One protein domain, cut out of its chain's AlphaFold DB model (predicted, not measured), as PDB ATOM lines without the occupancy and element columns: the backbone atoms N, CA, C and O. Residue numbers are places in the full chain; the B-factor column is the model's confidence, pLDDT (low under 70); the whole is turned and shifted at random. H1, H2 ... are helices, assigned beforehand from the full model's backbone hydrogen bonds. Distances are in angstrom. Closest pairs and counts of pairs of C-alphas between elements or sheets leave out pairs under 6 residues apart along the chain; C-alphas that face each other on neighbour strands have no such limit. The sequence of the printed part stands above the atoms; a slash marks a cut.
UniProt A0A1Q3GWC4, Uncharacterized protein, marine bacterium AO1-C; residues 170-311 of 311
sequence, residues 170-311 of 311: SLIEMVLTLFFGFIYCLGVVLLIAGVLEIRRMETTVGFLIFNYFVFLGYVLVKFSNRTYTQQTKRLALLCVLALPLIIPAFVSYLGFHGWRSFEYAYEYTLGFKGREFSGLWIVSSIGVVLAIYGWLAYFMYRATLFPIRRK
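What this domain is: This is residues 170 to 311 of the 311 residues of an uncharacterized protein of marine bacterium AO1-C (UniProt A0A1Q3GWC4). Three long helices, H2, H3 and H6, make a loosely formed up-and-down bundle, each running against the one before it in the chain, with H1 crossing H3 on the side away from H6. The short helices H4 and H5 pack together at the end where H2 and H6 begin, and residues 274 to 279, of which 279 belongs to H6, stick out there. The printed part has 142 residues with six named helices, H1 to H6 in order, and no named strand: the class is all helix. It is only just compact, close to loose, with a radius of gyration of the C-alphas of 17.0 A and spans of 55 by 40 by 27 A.

Where its parts are: H1, residues 171 to 194, begins at C-alpha 171 (200.613, 246.567, 184.789) and is 34.2 A long. H2, residues 201 to 224, is 34.7 A long. H3, residues 230 to 245, measures 24.3 A. H4 is residues 247 to 257, 13.7 A, and H5 residues 262 to 270, 11.8 A. H6, residues 279 to 305, measures 37.0 A and ends at C-alpha 305 (219.958, 246.484, 190.351).

How they stand to each other: H1 touches H3 with residues 174 to 181 alone, closest at the C-alphas of Thr 177 and Arg 234, 6.1 A. H2 and H3 form a helical hairpin at a steep tilt of 43 degrees; the closest C-alphas, of Val 219 and Ala 236, are 6.1 A apart. H3 and H6 touch at a shallow tilt of 9 degrees, opposite ways, closest at Pro 244 and Val 289, C-alphas 7.2 A apart. H4 touches H5, with the C-alphas of Ala 249 and Tyr 266 closest at 4.5 A. H1 and H6 are apart. Every O i to N i+4 pair is within hydrogen-bond range in H1, H2 and H5, against 10 of 12 in H3, 6 of 7 in H4 and 21 of 23 in H6.

The domain as a whole: The two C-alphas farthest apart, of Arg 275 and Lys 311, are 57.8 A apart. The printed part has no cut, and no link is long. Low confidence, under 70, includes residues 198 to 206, 267 to 277 and 305 to 311.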
ATOM      1  N   SER A 170     204.474 248.637 186.980       73.75
ATOM      2  CA  SER A 170     203.112 248.167 187.233       73.75
ATOM      3  C   SER A 170     202.411 247.814 185.914       73.75
ATOM      4  O   SER A 170     202.756 248.331 184.849       73.75
ATOM      5  N   LEU A 171     201.391 246.950 185.973       71.50
ATOM      6  CA  LEU A 171     200.613 246.567 184.789       71.50
ATOM      7  C   LEU A 171     200.005 247.794 184.092       71.50
ATOM      8  O   LEU A 171     200.111 247.929 182.876       71.50
ATOM      9  N   ILE A 172     199.473 248.733 184.880       77.19
ATOM     10  CA  ILE A 172     198.929 250.007 184.391       77.19
ATOM     11  C   ILE A 172     200.005 250.809 183.648       77.19
ATOM     12  O   ILE A 172     199.752 251.325 182.563       77.19
ATOM     13  N   GLU A 173     201.225 250.890 184.181       75.62
ATOM     14  CA  GLU A 173     202.309 251.621 183.521       75.62
ATOM     15  C   GLU A 173     202.742 251.001 182.198       75.62
ATOM     16  O   GLU A 173     203.067 251.744 181.272       75.62
ATOM     17  N   MET A 174     202.745 249.672 182.088       74.81
ATOM     18  CA  MET A 174     203.052 249.006 180.821       74.81
ATOM     19  C   MET A 174     202.005 249.328 179.759       74.81
ATOM     20  O   MET A 174     202.369 249.716 178.650       74.81
ATOM     21  N   VAL A 175     200.720 249.244 180.122       78.50
ATOM     22  CA  VAL A 175     199.603 249.577 179.224       78.50
ATOM     23  C   VAL A 175     199.674 251.039 178.787       78.50
ATOM     24  O   VAL A 175     199.594 251.325 177.596       78.50
ATOM     25  N   LEU A 176     199.902 251.968 179.721       80.06
ATOM     26  CA  LEU A 176     200.048 253.388 179.393       80.06
ATOM     27  C   LEU A 176     201.263 253.644 178.498       80.06
ATOM     28  O   LEU A 176     201.169 254.418 177.553       80.06
ATOM     29  N   THR A 177     202.397 252.991 178.760       80.31
ATOM     30  CA  THR A 177     203.613 253.158 177.945       80.31
ATOM     31  C   THR A 177     203.392 252.668 176.514       80.31
ATOM     32  O   THR A 177     203.798 253.348 175.575       80.31
ATOM     33  N   LEU A 178     202.708 251.534 176.341       78.81
ATOM     34  CA  LEU A 178     202.298 251.025 175.029       78.81
ATOM     35  C   LEU A 178     201.358 252.001 174.315       78.81
ATOM     36  O   LEU A 178     201.597 252.356 173.164       78.81
ATOM     37  N   PHE A 179     200.322 252.472 175.011       79.81
ATOM     38  CA  PHE A 179     199.322 253.375 174.449       79.81
ATOM     39  C   PHE A 179     199.918 254.727 174.034       79.81
ATOM     40  O   PHE A 179     199.731 255.171 172.904       79.81
ATOM     41  N   PHE A 180     200.703 255.365 174.906       79.44
ATOM     42  CA  PHE A 180     201.383 256.618 174.571       79.44
ATOM     43  C   PHE A 180     202.475 256.428 173.519       79.44
ATOM     44  O   PHE A 180     202.694 257.329 172.713       79.44
ATOM     45  N   GLY A 181     203.128 255.264 173.482       77.88
ATOM     46  CA  GLY A 181     204.053 254.918 172.409       77.88
ATOM     47  C   GLY A 181     203.364 254.829 171.052       77.88
ATOM     48  O   GLY A 181     203.855 255.391 170.078       77.88
ATOM     49  N   PHE A 182     202.185 254.207 171.002       77.94
ATOM     50  CA  PHE A 182     201.358 254.172 169.800       77.94
ATOM     51  C   PHE A 182     200.940 255.581 169.354       77.94
ATOM     52  O   PHE A 182     201.122 255.930 168.188       77.94
ATOM     53  N   ILE A 183     200.460 256.420 170.282       81.75
ATOM     54  CA  ILE A 183     200.111 257.821 169.993       81.75
ATOM     55  C   ILE A 183     201.323 258.594 169.467       81.75
ATOM     56  O   ILE A 183     201.187 259.359 168.514       81.75
ATOM     57  N   TYR A 184     202.505 258.392 170.053       81.31
ATOM     58  CA  TYR A 184     203.737 259.030 169.596       81.31
ATOM     59  C   TYR A 184     204.064 258.646 168.152       81.31
ATOM     60  O   TYR A 184     204.273 259.528 167.320       81.31
ATOM     61  N   CYS A 185     204.051 257.348 167.834       76.69
ATOM     62  CA  CYS A 185     204.291 256.870 166.475       76.69
ATOM     63  C   CYS A 185     203.275 257.457 165.485       76.69
ATOM     64  O   CYS A 185     203.662 257.925 164.415       76.69
ATOM     65  N   LEU A 186     201.994 257.499 165.861       79.38
ATOM     66  CA  LEU A 186     200.930 258.092 165.049       79.38
ATOM     67  C   LEU A 186     201.179 259.591 164.817       79.38
ATOM     68  O   LEU A 186     201.109 260.059 163.683       79.38
ATOM     69  N   GLY A 187     201.547 260.334 165.863       81.00
ATOM     70  CA  GLY A 187     201.879 261.757 165.775       81.00
ATOM     71  C   GLY A 187     203.083 262.041 164.875       81.00
ATOM     72  O   GLY A 187     203.035 262.968 164.069       81.00
ATOM     73  N   VAL A 188     204.135 261.221 164.953       78.06
ATOM     74  CA  VAL A 188     205.312 261.329 164.073       78.06
ATOM     75  C   VAL A 188     204.923 261.095 162.613       78.06
ATOM     76  O   VAL A 188     205.299 261.888 161.754       78.06
ATOM     77  N   VAL A 189     204.127 260.060 162.331       75.31
ATOM     78  CA  VAL A 189     203.642 259.776 160.970       75.31
ATOM     79  C   VAL A 189     202.785 260.926 160.438       75.31
ATOM     80  O   VAL A 189     202.994 261.360 159.307       75.31
ATOM     81  N   LEU A 190     201.869 261.466 161.249       80.50
ATOM     82  CA  LEU A 190     201.049 262.620 160.866       80.50
ATOM     83  C   LEU A 190     201.891 263.872 160.597       80.50
ATOM     84  O   LEU A 190     201.595 264.605 159.658       80.50
ATOM     85  N   LEU A 191     202.948 264.116 161.376       80.88
ATOM     86  CA  LEU A 191     203.842 265.258 161.168       80.88
ATOM     87  C   LEU A 191     204.626 265.109 159.856       80.88
ATOM     88  O   LEU A 191     204.688 266.046 159.063       80.88
ATOM     89  N   ILE A 192     205.162 263.920 159.577       76.44
ATOM     90  CA  ILE A 192     205.902 263.644 158.335       76.44
ATOM     91  C   ILE A 192     204.987 263.759 157.109       76.44
ATOM     92  O   ILE A 192     205.333 264.432 156.139       76.44
ATOM     93  N   ALA A 193     203.808 263.136 157.158       73.88
ATOM     94  CA  ALA A 193     202.883 263.111 156.029       73.88
ATOM     95  C   ALA A 193     202.153 264.450 155.822       73.88
ATOM     96  O   ALA A 193     201.897 264.837 154.683       73.88
ATOM     97  N   GLY A 194     201.803 265.137 156.913       71.31
ATOM     98  CA  GLY A 194     200.978 266.345 156.900       71.31
ATOM     99  C   GLY A 194     201.761 267.656 156.859       71.31
ATOM    100  O   GLY A 194     201.318 268.585 156.198       71.31
ATOM    101  N   VAL A 195     202.908 267.748 157.545       73.06
ATOM    102  CA  VAL A 195     203.697 268.996 157.637       73.06
ATOM    103  C   VAL A 195     204.879 268.990 156.675       73.06
ATOM    104  O   VAL A 195     205.166 270.006 156.055       73.06
ATOM    105  N   LEU A 196     205.571 267.856 156.545       71.56
ATOM    106  CA  LEU A 196     206.738 267.748 155.665       71.56
ATOM    107  C   LEU A 196     206.371 267.319 154.235       71.56
ATOM    108  O   LEU A 196     207.247 267.279 153.378       71.56
ATOM    109  N   GLU A 197     205.101 266.977 153.983       71.00
ATOM    110  CA  GLU A 197     204.582 266.449 152.707       71.00
ATOM    111  C   GLU A 197     205.374 265.253 152.147       71.00
ATOM    112  O   GLU A 197     205.283 264.898 150.968       71.00
ATOM    113  N   ILE A 198     206.131 264.568 153.005       65.56
ATOM    114  CA  ILE A 198     206.902 263.389 152.638       65.56
ATOM    115  C   ILE A 198     205.916 262.222 152.549       65.56
ATOM    116  O   ILE A 198     205.603 261.551 153.530       65.56
ATOM    117  N   ARG A 199     205.378 262.009 151.345       63.62
ATOM    118  CA  ARG A 199     204.392 260.949 151.064       63.62
ATOM    119  C   ARG A 199     205.016 259.632 150.615       63.62
ATOM    120  O   ARG A 199     204.314 258.627 150.533       63.62
ATOM    121  N   ARG A 200     206.315 259.614 150.301       64.19
ATOM    122  CA  ARG A 200     207.002 258.374 149.923       64.19
ATOM    123  C   ARG A 200     207.193 257.513 151.171       64.19
ATOM    124  O   ARG A 200     207.848 257.932 152.124       64.19
ATOM    125  N   MET A 201     206.616 256.311 151.140       59.91
ATOM    126  CA  MET A 201     206.661 255.328 152.233       59.91
ATOM    127  C   MET A 201     208.101 255.055 152.693       59.91
ATOM    128  O   MET A 201     208.376 254.941 153.883       59.91
ATOM    129  N   GLU A 202     209.013 255.051 151.726       60.62
ATOM    130  CA  GLU A 202     210.439 254.797 151.879       60.62
ATOM    131  C   GLU A 202     211.140 255.766 152.850       60.62
ATOM    132  O   GLU A 202     211.729 255.373 153.860       60.62
ATOM    133  N   THR A 203     210.964 257.066 152.618       64.31
ATOM    134  CA  THR A 203     211.510 258.139 153.459       64.31
ATOM    135  C   THR A 203     210.913 258.166 154.869       64.31
ATOM    136  O   THR A 203     211.601 258.523 155.827       64.31
ATOM    137  N   THR A 204     209.654 257.744 155.027       67.12
ATOM    138  CA  THR A 204     208.979 257.681 156.333       67.12
ATOM    139  C   THR A 204     209.555 256.567 157.209       67.12
ATOM    140  O   THR A 204     209.782 256.777 158.402       67.12
ATOM    141  N   VAL A 205     209.855 255.403 156.623       68.12
ATOM    142  CA  VAL A 205     210.483 254.273 157.328       68.12
ATOM    143  C   VAL A 205     211.890 254.646 157.802       68.12
ATOM    144  O   VAL A 205     212.205 254.473 158.982       68.12
ATOM    145  N   GLY A 206     212.709 255.242 156.927       68.62
ATOM    146  CA  GLY A 206     214.060 255.691 157.286       68.62
ATOM    147  C   GLY A 206     214.077 256.680 158.460       68.62
ATOM    148  O   GLY A 206     214.888 256.541 159.380       68.62
ATOM    149  N   PHE A 207     213.137 257.631 158.488       72.25
ATOM    150  CA  PHE A 207     213.015 258.586 159.592       72.25
ATOM    151  C   PHE A 207     212.634 257.915 160.918       72.25
ATOM    152  O   PHE A 207     213.223 258.229 161.953       72.25
ATOM    153  N   LEU A 208     211.685 256.970 160.905       74.69
ATOM    154  CA  LEU A 208     211.271 256.231 162.106       74.69
ATOM    155  C   LEU A 208     212.433 255.443 162.720       74.69
ATOM    156  O   LEU A 208     212.598 255.422 163.939       74.69
ATOM    157  N   ILE A 209     213.278 254.847 161.882       75.06
ATOM    158  CA  ILE A 209     214.451 254.092 162.334       75.06
ATOM    159  C   ILE A 209     215.539 255.004 162.878       75.06
ATOM    160  O   ILE A 209     216.120 254.714 163.925       75.06
ATOM    161  N   PHE A 210     215.802 256.130 162.214       77.62
ATOM    162  CA  PHE A 210     216.742 257.116 162.737       77.62
ATOM    163  C   PHE A 210     216.287 257.636 164.107       77.62
ATOM    164  O   PHE A 210     217.053 257.635 165.071       77.62
ATOM    165  N   ASN A 211     215.011 258.006 164.213       81.00
ATOM    166  CA  ASN A 211     214.388 258.461 165.448       81.00
ATOM    167  C   ASN A 211     214.502 257.407 166.567       81.00
ATOM    168  O   ASN A 211     214.899 257.721 167.693       81.00
ATOM    169  N   TYR A 212     214.273 256.138 166.230       83.38
ATOM    170  CA  TYR A 212     214.480 255.024 167.142       83.38
ATOM    171  C   TYR A 212     215.924 254.919 167.652       83.38
ATOM    172  O   TYR A 212     216.135 254.797 168.861       83.38
ATOM    173  N   PHE A 213     216.925 254.978 166.766       84.06
ATOM    174  CA  PHE A 213     218.332 254.887 167.167       84.06
ATOM    175  C   PHE A 213     218.748 256.051 168.072       84.06
ATOM    176  O   PHE A 213     219.496 255.837 169.029       84.06
ATOM    177  N   VAL A 214     218.219 257.255 167.833       85.38
ATOM    178  CA  VAL A 214     218.429 258.415 168.711       85.38
ATOM    179  C   VAL A 214     217.875 258.145 170.111       85.38
ATOM    180  O   VAL A 214     218.580 258.356 171.104       85.38
ATOM    181  N   PHE A 215     216.648 257.624 170.223       86.62
ATOM    182  CA  PHE A 215     216.073 257.284 171.526       86.62
ATOM    183  C   PHE A 215     216.804 256.139 172.221       86.62
ATOM    184  O   PHE A 215     217.073 256.239 173.421       86.62
ATOM    185  N   LEU A 216     217.173 255.089 171.487       86.25
ATOM    186  CA  LEU A 216     217.946 253.978 172.032       86.25
ATOM    187  C   LEU A 216     219.301 254.472 172.559       86.25
ATOM    188  O   LEU A 216     219.667 254.153 173.689       86.25
ATOM    189  N   GLY A 217     220.009 255.306 171.794       86.12
ATOM    190  CA  GLY A 217     221.267 255.925 172.214       86.12
ATOM    191  C   GLY A 217     221.105 256.774 173.475       86.12
ATOM    192  O   GLY A 217     221.857 256.608 174.437       86.12
ATOM    193  N   TYR A 218     220.073 257.621 173.529       88.31
ATOM    194  CA  TYR A 218     219.754 258.418 174.717       88.31
ATOM    195  C   TYR A 218     219.488 257.543 175.954       88.31
ATOM    196  O   TYR A 218     220.032 257.805 177.033       88.31
ATOM    197  N   VAL A 219     218.686 256.483 175.805       87.31
ATOM    198  CA  VAL A 219     218.406 255.513 176.873       87.31
ATOM    199  C   VAL A 219     219.699 254.857 177.347       87.31
ATOM    200  O   VAL A 219     219.978 254.865 178.548       87.31
ATOM    201  N   LEU A 220     220.519 254.343 176.430       88.38
ATOM    202  CA  LEU A 220     221.777 253.676 176.760       88.38
ATOM    203  C   LEU A 220     222.736 254.599 177.514       88.38
ATOM    204  O   LEU A 220     223.288 254.187 178.534       88.38
ATOM    205  N   VAL A 221     222.875 255.859 177.093       88.62
ATOM    206  CA  VAL A 221     223.705 256.858 177.791       88.62
ATOM    207  C   VAL A 221     223.186 257.116 179.207       88.62
ATOM    208  O   VAL A 221     223.965 257.113 180.161       88.62
ATOM    209  N   LYS A 222     221.871 257.295 179.385       87.56
ATOM    210  CA  LYS A 222     221.275 257.516 180.714       87.56
ATOM    211  C   LYS A 222     221.437 256.310 181.640       87.56
ATOM    212  O   LYS A 222     221.692 256.499 182.832       87.56
ATOM    213  N   PHE A 223     221.315 255.091 181.114       84.94
ATOM    214  CA  PHE A 223     221.542 253.859 181.874       84.94
ATOM    215  C   PHE A 223     223.028 253.646 182.201       84.94
ATOM    216  O   PHE A 223     223.343 253.323 183.345       84.94
ATOM    217  N   SER A 224     223.933 253.918 181.255       86.00
ATOM    218  CA  SER A 224     225.390 253.848 181.447       86.00
ATOM    219  C   SER A 224     225.867 254.819 182.528       86.00
ATOM    220  O   SER A 224     226.512 254.422 183.498       86.00
ATOM    221  N   ASN A 225     225.420 256.076 182.445       85.31
ATOM    222  CA  ASN A 225     225.728 257.113 183.431       85.31
ATOM    223  C   ASN A 225     224.919 256.969 184.730       85.31
ATOM    224  O   ASN A 225     225.072 257.782 185.639       85.31
ATOM    225  N   ARG A 226     224.020 255.978 184.820       80.56
ATOM    226  CA  ARG A 226     223.122 255.735 185.965       80.56
ATOM    227  C   ARG A 226     222.311 256.970 186.393       80.56
ATOM    228  O   ARG A 226     221.995 257.149 187.565       80.56
ATOM    229  N   THR A 227     221.940 257.810 185.426       83.31
ATOM    230  CA  THR A 227     221.108 259.018 185.607       83.31
ATOM    231  C   THR A 227     219.678 258.815 185.095       83.31
ATOM    232  O   THR A 227     218.969 259.775 184.787       83.31
ATOM    233  N   TYR A 228     219.249 257.558 184.963       79.19
ATOM    234  CA  TYR A 228     217.942 257.200 184.428       79.19
ATOM    235  C   TYR A 228     216.810 257.572 185.396       79.19
ATOM    236  O   TYR A 228     216.903 257.382 186.610       79.19
ATOM    237  N   THR A 229     215.708 258.073 184.842       83.94
ATOM    238  CA  THR A 229     214.459 258.336 185.569       83.94
ATOM    239  C   THR A 229     213.411 257.279 185.223       83.94
ATOM    240  O   THR A 229     213.623 256.424 184.358       83.94
ATOM    241  N   GLN A 230     212.239 257.339 185.861       78.88
ATOM    242  CA  GLN A 230     211.102 256.486 185.499       78.88
ATOM    243  C   GLN A 230     210.679 256.677 184.035       78.88
ATOM    244  O   GLN A 230     210.335 255.709 183.366       78.88
ATOM    245  N   GLN A 231     210.808 257.897 183.501       80.38
ATOM    246  CA  GLN A 231     210.544 258.181 182.088       80.38
ATOM    247  C   GLN A 231     211.579 257.527 181.167       80.38
ATOM    248  O   GLN A 231     211.213 256.945 180.151       80.38
ATOM    249  N   THR A 232     212.864 257.530 181.545       83.19
ATOM    250  CA  THR A 232     213.904 256.812 180.787       83.19
ATOM    251  C   THR A 232     213.628 255.310 180.747       83.19
ATOM    252  O   THR A 232     213.827 254.687 179.711       83.19
ATOM    253  N   LYS A 233     213.132 254.724 181.846       80.50
ATOM    254  CA  LYS A 233     212.731 253.309 181.872       80.50
ATOM    255  C   LYS A 233     211.566 253.035 180.915       80.50
ATOM    256  O   LYS A 233     211.636 252.073 180.158       80.50
ATOM    257  N   ARG A 234     210.526 253.878 180.917       82.25
ATOM    258  CA  ARG A 234     209.375 253.752 180.000       82.25
ATOM    259  C   ARG A 234     209.803 253.855 178.535       82.25
ATOM    260  O   ARG A 234     209.421 253.013 177.731       82.25
ATOM    261  N   LEU A 235     210.668 254.818 178.213       82.75
ATOM    262  CA  LEU A 235     211.248 254.940 176.874       82.75
ATOM    263  C   LEU A 235     212.055 253.692 176.495       82.75
ATOM    264  O   LEU A 235     211.954 253.213 175.375       82.75
ATOM    265  N   ALA A 236     212.795 253.116 177.440       81.75
ATOM    266  CA  ALA A 236     213.542 251.890 177.204       81.75
ATOM    267  C   ALA A 236     212.632 250.679 176.924       81.75
ATOM    268  O   ALA A 236     212.955 249.866 176.063       81.75
ATOM    269  N   LEU A 237     211.479 250.572 177.599       80.56
ATOM    270  CA  LEU A 237     210.455 249.561 177.296       80.56
ATOM    271  C   LEU A 237     209.921 249.717 175.872       80.56
ATOM    272  O   LEU A 237     209.844 248.733 175.141       80.56
ATOM    273  N   LEU A 238     209.620 250.948 175.464       80.50
ATOM    274  CA  LEU A 238     209.196 251.250 174.100       80.50
ATOM    275  C   LEU A 238     210.288 250.885 173.086       80.50
ATOM    276  O   LEU A 238     210.000 250.220 172.093       80.50
ATOM    277  N   CYS A 239     211.548 251.231 173.369       80.62
ATOM    278  CA  CYS A 239     212.670 250.859 172.516       80.62
ATOM    279  C   CYS A 239     212.789 249.335 172.369       80.62
ATOM    280  O   CYS A 239     212.996 248.851 171.261       80.62
ATOM    281  N   VAL A 240     212.631 248.570 173.451       78.06
ATOM    282  CA  VAL A 240     212.716 247.101 173.416       78.06
ATOM    283  C   VAL A 240     211.549 246.476 172.649       78.06
ATOM    284  O   VAL A 240     211.737 245.507 171.916       78.06
ATOM    285  N   LEU A 241     210.352 247.042 172.756       76.31
ATOM    286  CA  LEU A 241     209.184 246.584 171.999       76.31
ATOM    287  C   LEU A 241     209.282 246.892 170.498       76.31
ATOM    288  O   LEU A 241     208.775 246.120 169.692       76.31
ATOM    289  N   ALA A 242     209.947 247.987 170.121       76.56
ATOM    290  CA  ALA A 242     210.121 248.394 168.724       76.56
ATOM    291  C   ALA A 242     211.331 247.739 168.027       76.56
ATOM    292  O   ALA A 242     211.412 247.737 166.803       76.56
ATOM    293  N   LEU A 243     212.254 247.133 168.776       74.75
ATOM    294  CA  LEU A 243     213.429 246.448 168.229       74.75
ATOM    295  C   LEU A 243     213.135 245.343 167.169       74.75
ATOM    296  O   LEU A 243     213.958 245.253 166.252       74.75
ATOM    297  N   PRO A 244     212.039 244.532 167.175       71.44
ATOM    298  CA  PRO A 244     211.836 243.502 166.146       71.44
ATOM    299  C   PRO A 244     211.448 244.115 164.803       71.44
ATOM    300  O   PRO A 244     211.538 243.454 163.781       71.44
ATOM    301  N   LEU A 245     211.020 245.377 164.792       72.31
ATOM    302  CA  LEU A 245     210.711 246.118 163.575       72.31
ATOM    303  C   LEU A 245     211.955 246.757 162.956       72.31
ATOM    304  O   LEU A 245     211.905 247.247 161.836       72.31
ATOM    305  N   ILE A 246     213.070 246.820 163.684       74.19
ATOM    306  CA  ILE A 246     214.202 247.666 163.293       74.19
ATOM    307  C   ILE A 246     215.459 246.836 163.109       74.19
ATOM    308  O   ILE A 246     216.133 246.972 162.091       74.19
ATOM    309  N   ILE A 247     215.761 245.935 164.046       71.81
ATOM    310  CA  ILE A 247     216.970 245.113 163.963       71.81
ATOM    311  C   ILE A 247     216.939 244.145 162.782       71.81
ATOM    312  O   ILE A 247     217.930 244.141 162.059       71.81
ATOM    313  N   PRO A 248     215.872 243.366 162.521       67.88
ATOM    314  CA  PRO A 248     215.854 242.481 161.357       67.88
ATOM    315  C   PRO A 248     216.108 243.236 160.052       67.88
ATOM    316  O   PRO A 248     216.972 242.843 159.277       67.88
ATOM    317  N   ALA A 249     215.437 244.374 159.848       70.88
ATOM    318  CA  ALA A 249     215.635 245.214 158.668       70.88
ATOM    319  C   ALA A 249     217.072 245.759 158.577       70.88
ATOM    320  O   ALA A 249     217.677 245.741 157.508       70.88
ATOM    321  N   PHE A 250     217.655 246.183 159.702       72.19
ATOM    322  CA  PHE A 250     219.030 246.682 159.763       72.19
ATOM    323  C   PHE A 250     220.081 245.588 159.524       72.19
ATOM    324  O   PHE A 250     221.056 245.816 158.812       72.19
ATOM    325  N   VAL A 251     219.873 244.386 160.066       69.50
ATOM    326  CA  VAL A 251     220.738 243.214 159.851       69.50
ATOM    327  C   VAL A 251     220.637 242.736 158.407       69.50
ATOM    328  O   VAL A 251     221.660 242.476 157.779       69.50
ATOM    329  N   SER A 252     219.428 242.671 157.849       68.19
ATOM    330  CA  SER A 252     219.212 242.352 156.438       68.19
ATOM    331  C   SER A 252     219.844 243.387 155.516       68.19
ATOM    332  O   SER A 252     220.452 243.008 154.515       68.19
ATOM    333  N   TYR A 253     219.776 244.673 155.869       71.31
ATOM    334  CA  TYR A 253     220.475 245.729 155.148       71.31
ATOM    335  C   TYR A 253     221.990 245.526 155.221       71.31
ATOM    336  O   TYR A 253     222.621 245.368 154.191       71.31
ATOM    337  N   LEU A 254     222.604 245.433 156.400       72.06
ATOM    338  CA  LEU A 254     224.068 245.333 156.487       72.06
ATOM    339  C   LEU A 254     224.645 243.999 155.987       72.06
ATOM    340  O   LEU A 254     225.757 243.977 155.469       72.06
ATOM    341  N   GLY A 255     223.924 242.893 156.173       61.41
ATOM    342  CA  GLY A 255     224.455 241.542 155.975       61.41
ATOM    343  C   GLY A 255     224.095 240.877 154.646       61.41
ATOM    344  O   GLY A 255     224.863 240.047 154.170       61.41
ATOM    345  N   PHE A 256     222.947 241.210 154.045       62.00
ATOM    346  CA  PHE A 256     222.388 240.413 152.938       62.00
ATOM    347  C   PHE A 256     221.959 241.246 151.722       62.00
ATOM    348  O   PHE A 256     222.120 240.820 150.576       62.00
ATOM    349  N   HIS A 257     221.455 242.460 151.946       63.62
ATOM    350  CA  HIS A 257     220.834 243.294 150.915       63.62
ATOM    351  C   HIS A 257     221.407 244.717 150.835       63.62
ATOM    352  O   HIS A 257     220.831 245.570 150.161       63.62
ATOM    353  N   GLY A 258     222.566 244.964 151.454       54.81
ATOM    354  CA  GLY A 258     223.186 246.292 151.647       54.81
ATOM    355  C   GLY A 258     223.603 247.051 150.398       54.81
ATOM    356  O   GLY A 258     224.158 248.137 150.487       54.81
ATOM    357  N   TRP A 259     223.318 246.484 149.236       54.88
ATOM    358  CA  TRP A 259     223.617 246.994 147.911       54.88
ATOM    359  C   TRP A 259     222.359 247.464 147.158       54.88
ATOM    360  O   TRP A 259     222.494 248.002 146.065       54.88
ATOM    361  N   ARG A 260     221.146 247.279 147.713       65.62
ATOM    362  CA  ARG A 260     219.879 247.711 147.087       65.62
ATOM    363  C   ARG A 260     219.299 248.968 147.733       65.62
ATOM    364  O   ARG A 260     219.414 250.040 147.158       65.62
ATOM    365  N   SER A 261     218.706 248.855 148.916       68.50
ATOM    366  CA  SER A 261     218.315 249.986 149.770       68.50
ATOM    367  C   SER A 261     217.896 249.464 151.145       68.50
ATOM    368  O   SER A 261     217.647 248.266 151.320       68.50
ATOM    369  N   PHE A 262     217.820 250.351 152.140       68.81
ATOM    370  CA  PHE A 262     217.282 249.987 153.449       68.81
ATOM    371  C   PHE A 262     215.805 249.576 153.346       68.81
ATOM    372  O   PHE A 262     215.373 248.648 154.027       68.81
ATOM    373  N   GLU A 263     215.032 250.207 152.459       68.00
ATOM    374  CA  GLU A 263     213.612 249.879 152.295       68.00
ATOM    375  C   GLU A 263     213.423 248.500 151.689       68.00
ATOM    376  O   GLU A 263     212.575 247.747 152.154       68.00
ATOM    377  N   TYR A 264     214.274 248.119 150.733       68.00
ATOM    378  CA  TYR A 264     214.279 246.766 150.194       68.00
ATOM    379  C   TYR A 264     214.530 245.727 151.295       68.00
ATOM    380  O   TYR A 264     213.844 244.709 151.362       68.00
ATOM    381  N   ALA A 265     215.474 245.993 152.204       70.19
ATOM    382  CA  ALA A 265     215.719 245.125 153.351       70.19
ATOM    383  C   ALA A 265     214.535 245.111 154.333       70.19
ATOM    384  O   ALA A 265     214.189 244.050 154.851       70.19
ATOM    385  N   TYR A 266     213.888 246.254 154.571       70.00
ATOM    386  CA  TYR A 266     212.700 246.349 155.421       70.00
ATOM    387  C   TYR A 266     211.510 245.586 154.821       70.00
ATOM    388  O   TYR A 266     210.912 244.762 155.506       70.00
ATOM    389  N   GLU A 267     211.202 245.769 153.534       69.56
ATOM    390  CA  GLU A 267     210.155 245.020 152.827       69.56
ATOM    391  C   GLU A 267     210.442 243.519 152.796       69.56
ATOM    392  O   GLU A 267     209.543 242.718 153.033       69.56
ATOM    393  N   TYR A 268     211.689 243.116 152.552       67.50
ATOM    394  CA  TYR A 268     212.062 241.703 152.531       67.50
ATOM    395  C   TYR A 268     211.946 241.061 153.922       67.50
ATOM    396  O   TYR A 268     211.534 239.911 154.053       67.50
ATOM    397  N   THR A 269     212.277 241.811 154.979       67.56
ATOM    398  CA  THR A 269     212.351 241.269 156.348       67.56
ATOM    399  C   THR A 269     211.073 241.458 157.162       67.56
ATOM    400  O   THR A 269     210.899 240.770 158.157       67.56
ATOM    401  N   LEU A 270     210.189 242.387 156.791       65.19
ATOM    402  CA  LEU A 270     208.948 242.685 157.527       65.19
ATOM    403  C   LEU A 270     207.695 242.657 156.644       65.19
ATOM    404  O   LEU A 270     206.592 242.531 157.169       65.19
ATOM    405  N   GLY A 271     207.857 242.741 155.320       58.25
ATOM    406  CA  GLY A 271     206.819 242.470 154.316       58.25
ATOM    407  C   GLY A 271     206.953 241.095 153.643       58.25
ATOM    408  O   GLY A 271     206.208 240.821 152.711       58.25
ATOM    409  N   PHE A 272     207.916 240.278 154.091       63.66
ATOM    410  CA  PHE A 272     208.202 238.881 153.728       63.66
ATOM    411  C   PHE A 272     208.006 238.466 152.259       63.66
ATOM    412  O   PHE A 272     207.581 237.355 151.975       63.66
ATOM    413  N   LYS A 273     208.447 239.301 151.310       56.34
ATOM    414  CA  LYS A 273     208.680 238.876 149.918       56.34
ATOM    415  C   LYS A 273     209.924 237.970 149.855       56.34
ATOM    416  O   LYS A 273     211.031 238.493 149.793       56.34
ATOM    417  N   GLY A 274     209.788 236.643 149.866       55.97
ATOM    418  CA  GLY A 274     210.918 235.697 149.801       55.97
ATOM    419  C   GLY A 274     210.547 234.274 150.239       55.97
ATOM    420  O   GLY A 274     209.393 234.010 150.538       55.97
ATOM    421  N   ARG A 275     211.511 233.338 150.288       59.44
ATOM    422  CA  ARG A 275     211.241 231.969 150.780       59.44
ATOM    423  C   ARG A 275     210.929 231.982 152.281       59.44
ATOM    424  O   ARG A 275     211.784 232.380 153.080       59.44
ATOM    425  N   GLU A 276     209.746 231.493 152.630       63.56
ATOM    426  CA  GLU A 276     209.276 231.309 154.003       63.56
ATOM    427  C   GLU A 276     210.239 230.445 154.824       63.56
ATOM    428  O   GLU A 276     210.879 229.531 154.296       63.56
ATOM    429  N   PHE A 277     210.379 230.754 156.117       68.81
ATOM    430  CA  PHE A 277     211.187 229.987 157.078       68.81
ATOM    431  C   PHE A 277     212.631 229.685 156.634       68.81
ATOM    432  O   PHE A 277     213.251 228.724 157.097       68.81
ATOM    433  N   SER A 278     213.212 230.505 155.753       73.44
ATOM    434  CA  SER A 278     214.592 230.296 155.310       73.44
ATOM    435  C   SER A 278     215.567 230.330 156.494       73.44
ATOM    436  O   SER A 278     215.416 231.123 157.426       73.44
ATOM    437  N   GLY A 279     216.627 229.514 156.447       73.69
ATOM    438  CA  GLY A 279     217.665 229.537 157.488       73.69
ATOM    439  C   GLY A 279     218.280 230.931 157.677       73.69
ATOM    440  O   GLY A 279     218.627 231.316 158.791       73.69
ATOM    441  N   LEU A 280     218.327 231.722 156.601       70.94
ATOM    442  CA  LEU A 280     218.751 233.117 156.621       70.94
ATOM    443  C   LEU A 280     217.815 233.981 157.479       70.94
ATOM    444  O   LEU A 280     218.310 234.714 158.330       70.94
ATOM    445  N   TRP A 281     216.491 233.845 157.322       76.38
ATOM    446  CA  TRP A 281     215.508 234.525 158.174       76.38
ATOM    447  C   TRP A 281     215.639 234.112 159.643       76.38
ATOM    448  O   TRP A 281     215.670 234.979 160.514       76.38
ATOM    449  N   ILE A 282     215.786 232.814 159.933       78.44
ATOM    450  CA  ILE A 282     215.946 232.330 161.316       78.44
ATOM    451  C   ILE A 282     217.179 232.972 161.963       78.44
ATOM    452  O   ILE A 282     217.111 233.506 163.071       78.44
ATOM    453  N   VAL A 283     218.319 232.970 161.271       76.56
ATOM    454  CA  VAL A 283     219.550 233.562 161.807       76.56
ATOM    455  C   VAL A 283     219.406 235.077 161.966       76.56
ATOM    456  O   VAL A 283     219.724 235.600 163.036       76.56
ATOM    457  N   SER A 284     218.907 235.785 160.949       72.12
ATOM    458  CA  SER A 284     218.861 237.253 160.941       72.12
ATOM    459  C   SER A 284     217.777 237.841 161.846       72.12
ATOM    460  O   SER A 284     218.021 238.851 162.502       72.12
ATOM    461  N   SER A 285     216.603 237.212 161.906       74.31
ATOM    462  CA  SER A 285     215.390 237.758 162.533       74.31
ATOM    463  C   SER A 285     215.092 237.148 163.900       74.31
ATOM    464  O   SER A 285     214.410 237.773 164.708       74.31
ATOM    465  N   ILE A 286     215.627 235.958 164.192       79.31
ATOM    466  CA  ILE A 286     215.492 235.315 165.503       79.31
ATOM    467  C   ILE A 286     216.842 235.318 166.220       79.31
ATOM    468  O   ILE A 286     216.969 235.939 167.271       79.31
ATOM    469  N   GLY A 287     217.875 234.685 165.656       81.94
ATOM    470  CA  GLY A 287     219.164 234.489 166.333       81.94
ATOM    471  C   GLY A 287     219.879 235.793 166.705       81.94
ATOM    472  O   GLY A 287     220.141 236.053 167.883       81.94
ATOM    473  N   VAL A 288     220.173 236.633 165.707       79.44
ATOM    474  CA  VAL A 288     220.872 237.918 165.905       79.44
ATOM    475  C   VAL A 288     220.048 238.859 166.780       79.44
ATOM    476  O   VAL A 288     220.583 239.505 167.681       79.44
ATOM    477  N   VAL A 289     218.735 238.896 166.557       79.75
ATOM    478  CA  VAL A 289     217.817 239.734 167.328       79.75
ATOM    479  C   VAL A 289     217.816 239.307 168.790       79.75
ATOM    480  O   VAL A 289     218.116 240.135 169.642       79.75
ATOM    481  N   LEU A 290     217.594 238.025 169.100       84.38
ATOM    482  CA  LEU A 290     217.632 237.512 170.475       84.38
ATOM    483  C   LEU A 290     218.972 237.797 171.164       84.38
ATOM    484  O   LEU A 290     218.981 238.129 172.349       84.38
ATOM    485  N   ALA A 291     220.094 237.716 170.441       84.44
ATOM    486  CA  ALA A 291     221.411 238.031 170.991       84.44
ATOM    487  C   ALA A 291     221.538 239.517 171.369       84.44
ATOM    488  O   ALA A 291     221.903 239.835 172.506       84.44
ATOM    489  N   ILE A 292     221.190 240.430 170.451       82.31
ATOM    490  CA  ILE A 292     221.240 241.879 170.705       82.31
ATOM    491  C   ILE A 292     220.264 242.251 171.826       82.31
ATOM    492  O   ILE A 292     220.620 242.984 172.750       82.31
ATOM    493  N   TYR A 293     219.058 241.691 171.800       78.94
ATOM    494  CA  TYR A 293     218.051 241.902 172.830       78.94
ATOM    495  C   TYR A 293     218.470 241.399 174.199       78.94
ATOM    496  O   TYR A 293     218.311 242.109 175.191       78.94
ATOM    497  N   GLY A 294     218.980 240.172 174.270       79.81
ATOM    498  CA  GLY A 294     219.416 239.587 175.524       79.81
ATOM    499  C   GLY A 294     220.573 240.377 176.125       79.81
ATOM    500  O   GLY A 294     220.588 240.612 177.332       79.81
ATOM    501  N   TRP A 295     221.483 240.883 175.290       85.75
ATOM    502  CA  TRP A 295     222.560 241.764 175.735       85.75
ATOM    503  C   TRP A 295     222.047 243.119 176.253       85.75
ATOM    504  O   TRP A 295     222.397 243.517 177.367       85.75
ATOM    505  N   LEU A 296     221.172 243.801 175.503       82.38
ATOM    506  CA  LEU A 296     220.583 245.086 175.907       82.38
ATOM    507  C   LEU A 296     219.766 244.960 177.200       82.38
ATOM    508  O   LEU A 296     219.928 245.756 178.129       82.38
ATOM    509  N   ALA A 297     218.924 243.931 177.290       78.31
ATOM    510  CA  ALA A 297     218.110 243.668 178.469       78.31
ATOM    511  C   ALA A 297     218.969 243.307 179.683       78.31
ATOM    512  O   ALA A 297     218.702 243.805 180.777       78.31
ATOM    513  N   TYR A 298     220.033 242.516 179.503       82.00
ATOM    514  CA  TYR A 298     220.996 242.231 180.565       82.00
ATOM    515  C   TYR A 298     221.666 243.513 181.072       82.00
ATOM    516  O   TYR A 298     221.707 243.751 182.282       82.00
ATOM    517  N   PHE A 299     222.147 244.367 180.160       83.25
ATOM    518  CA  PHE A 299     222.772 245.646 180.500       83.25
ATOM    519  C   PHE A 299     221.826 246.540 181.311       83.25
ATOM    520  O   PHE A 299     222.171 246.980 182.411       83.25
ATOM    521  N   MET A 300     220.606 246.754 180.810       78.12
ATOM    522  CA  MET A 300     219.599 247.567 181.492       78.12
ATOM    523  C   MET A 300     219.214 246.980 182.852       78.12
ATOM    524  O   MET A 300     219.157 247.702 183.849       78.12
ATOM    525  N   TYR A 301     218.999 245.665 182.920       77.88
ATOM    526  CA  TYR A 301     218.656 244.970 184.157       77.88
ATOM    527  C   TYR A 301     219.763 245.124 185.214       77.88
ATOM    528  O   TYR A 301     219.488 245.500 186.357       77.88
ATOM    529  N   ARG A 302     221.034 244.936 184.839       77.88
ATOM    530  CA  ARG A 302     222.184 245.121 185.743       77.88
ATOM    531  C   ARG A 302     222.331 246.564 186.211       77.88
ATOM    532  O   ARG A 302     222.560 246.785 187.400       77.88
ATOM    533  N   ALA A 303     222.144 247.531 185.316       75.12
ATOM    534  CA  ALA A 303     222.165 248.948 185.667       75.12
ATOM    535  C   ALA A 303     221.064 249.308 186.684       75.12
ATOM    536  O   ALA A 303     221.298 250.134 187.562       75.12
ATOM    537  N   THR A 304     219.903 248.642 186.630       73.19
ATOM    538  CA  THR A 304     218.795 248.890 187.571       73.19
ATOM    539  C   THR A 304     218.960 248.268 188.955       73.19
ATOM    540  O   THR A 304     218.378 248.780 189.909       73.19
ATOM    541  N   LEU A 305     219.744 247.193 189.082       69.00
ATOM    542  CA  LEU A 305     219.958 246.484 190.351       69.00
ATOM    543  C   LEU A 305     220.953 247.181 191.289       69.00
ATOM    544  O   LEU A 305     220.878 246.992 192.499       69.00
ATOM    545  N   PHE A 306     221.870 247.984 190.746       60.00
ATOM    546  CA  PHE A 306     222.890 248.699 191.519       60.00
ATOM    547  C   PHE A 306     222.777 250.216 191.306       60.00
ATOM    548  O   PHE A 306     223.670 250.821 190.693       60.00
ATOM    549  N   PRO A 307     221.701 250.862 191.801       53.84
ATOM    550  CA  PRO A 307     221.647 252.314 191.818       53.84
ATOM    551  C   PRO A 307     222.821 252.821 192.663       53.84
ATOM    552  O   PRO A 307     223.080 252.310 193.754       53.84
ATOM    553  N   ILE A 308     223.576 253.792 192.143       46.84
ATOM    554  CA  ILE A 308     224.641 254.448 192.910       46.84
ATOM    555  C   ILE A 308     224.020 254.925 194.227       46.84
ATOM    556  O   ILE A 308     223.056 255.693 194.205       46.84
ATOM    557  N   ARG A 309     224.571 254.483 195.370       42.88
ATOM    558  CA  ARG A 309     224.421 255.224 196.627       42.88
ATOM    559  C   ARG A 309     224.927 256.629 196.328       42.88
ATOM    560  O   ARG A 309     226.135 256.810 196.190       42.88
ATOM    561  N   ARG A 310     224.016 257.591 196.162       43.50
ATOM    562  CA  ARG A 310     224.381 259.004 196.233       43.50
ATOM    563  C   ARG A 310     225.049 259.182 197.598       43.50
ATOM    564  O   ARG A 310     224.401 258.943 198.615       43.50
ATOM    565  N   LYS A 311     226.358 259.429 197.586       37.06
ATOM    566  CA  LYS A 311     227.014 260.136 198.683       37.06
ATOM    567  C   LYS A 311     226.543 261.580 198.636       37.06
ATOM    568  O   LYS A 311     226.331 262.062 197.498       37.06
TER     569      LYS A 311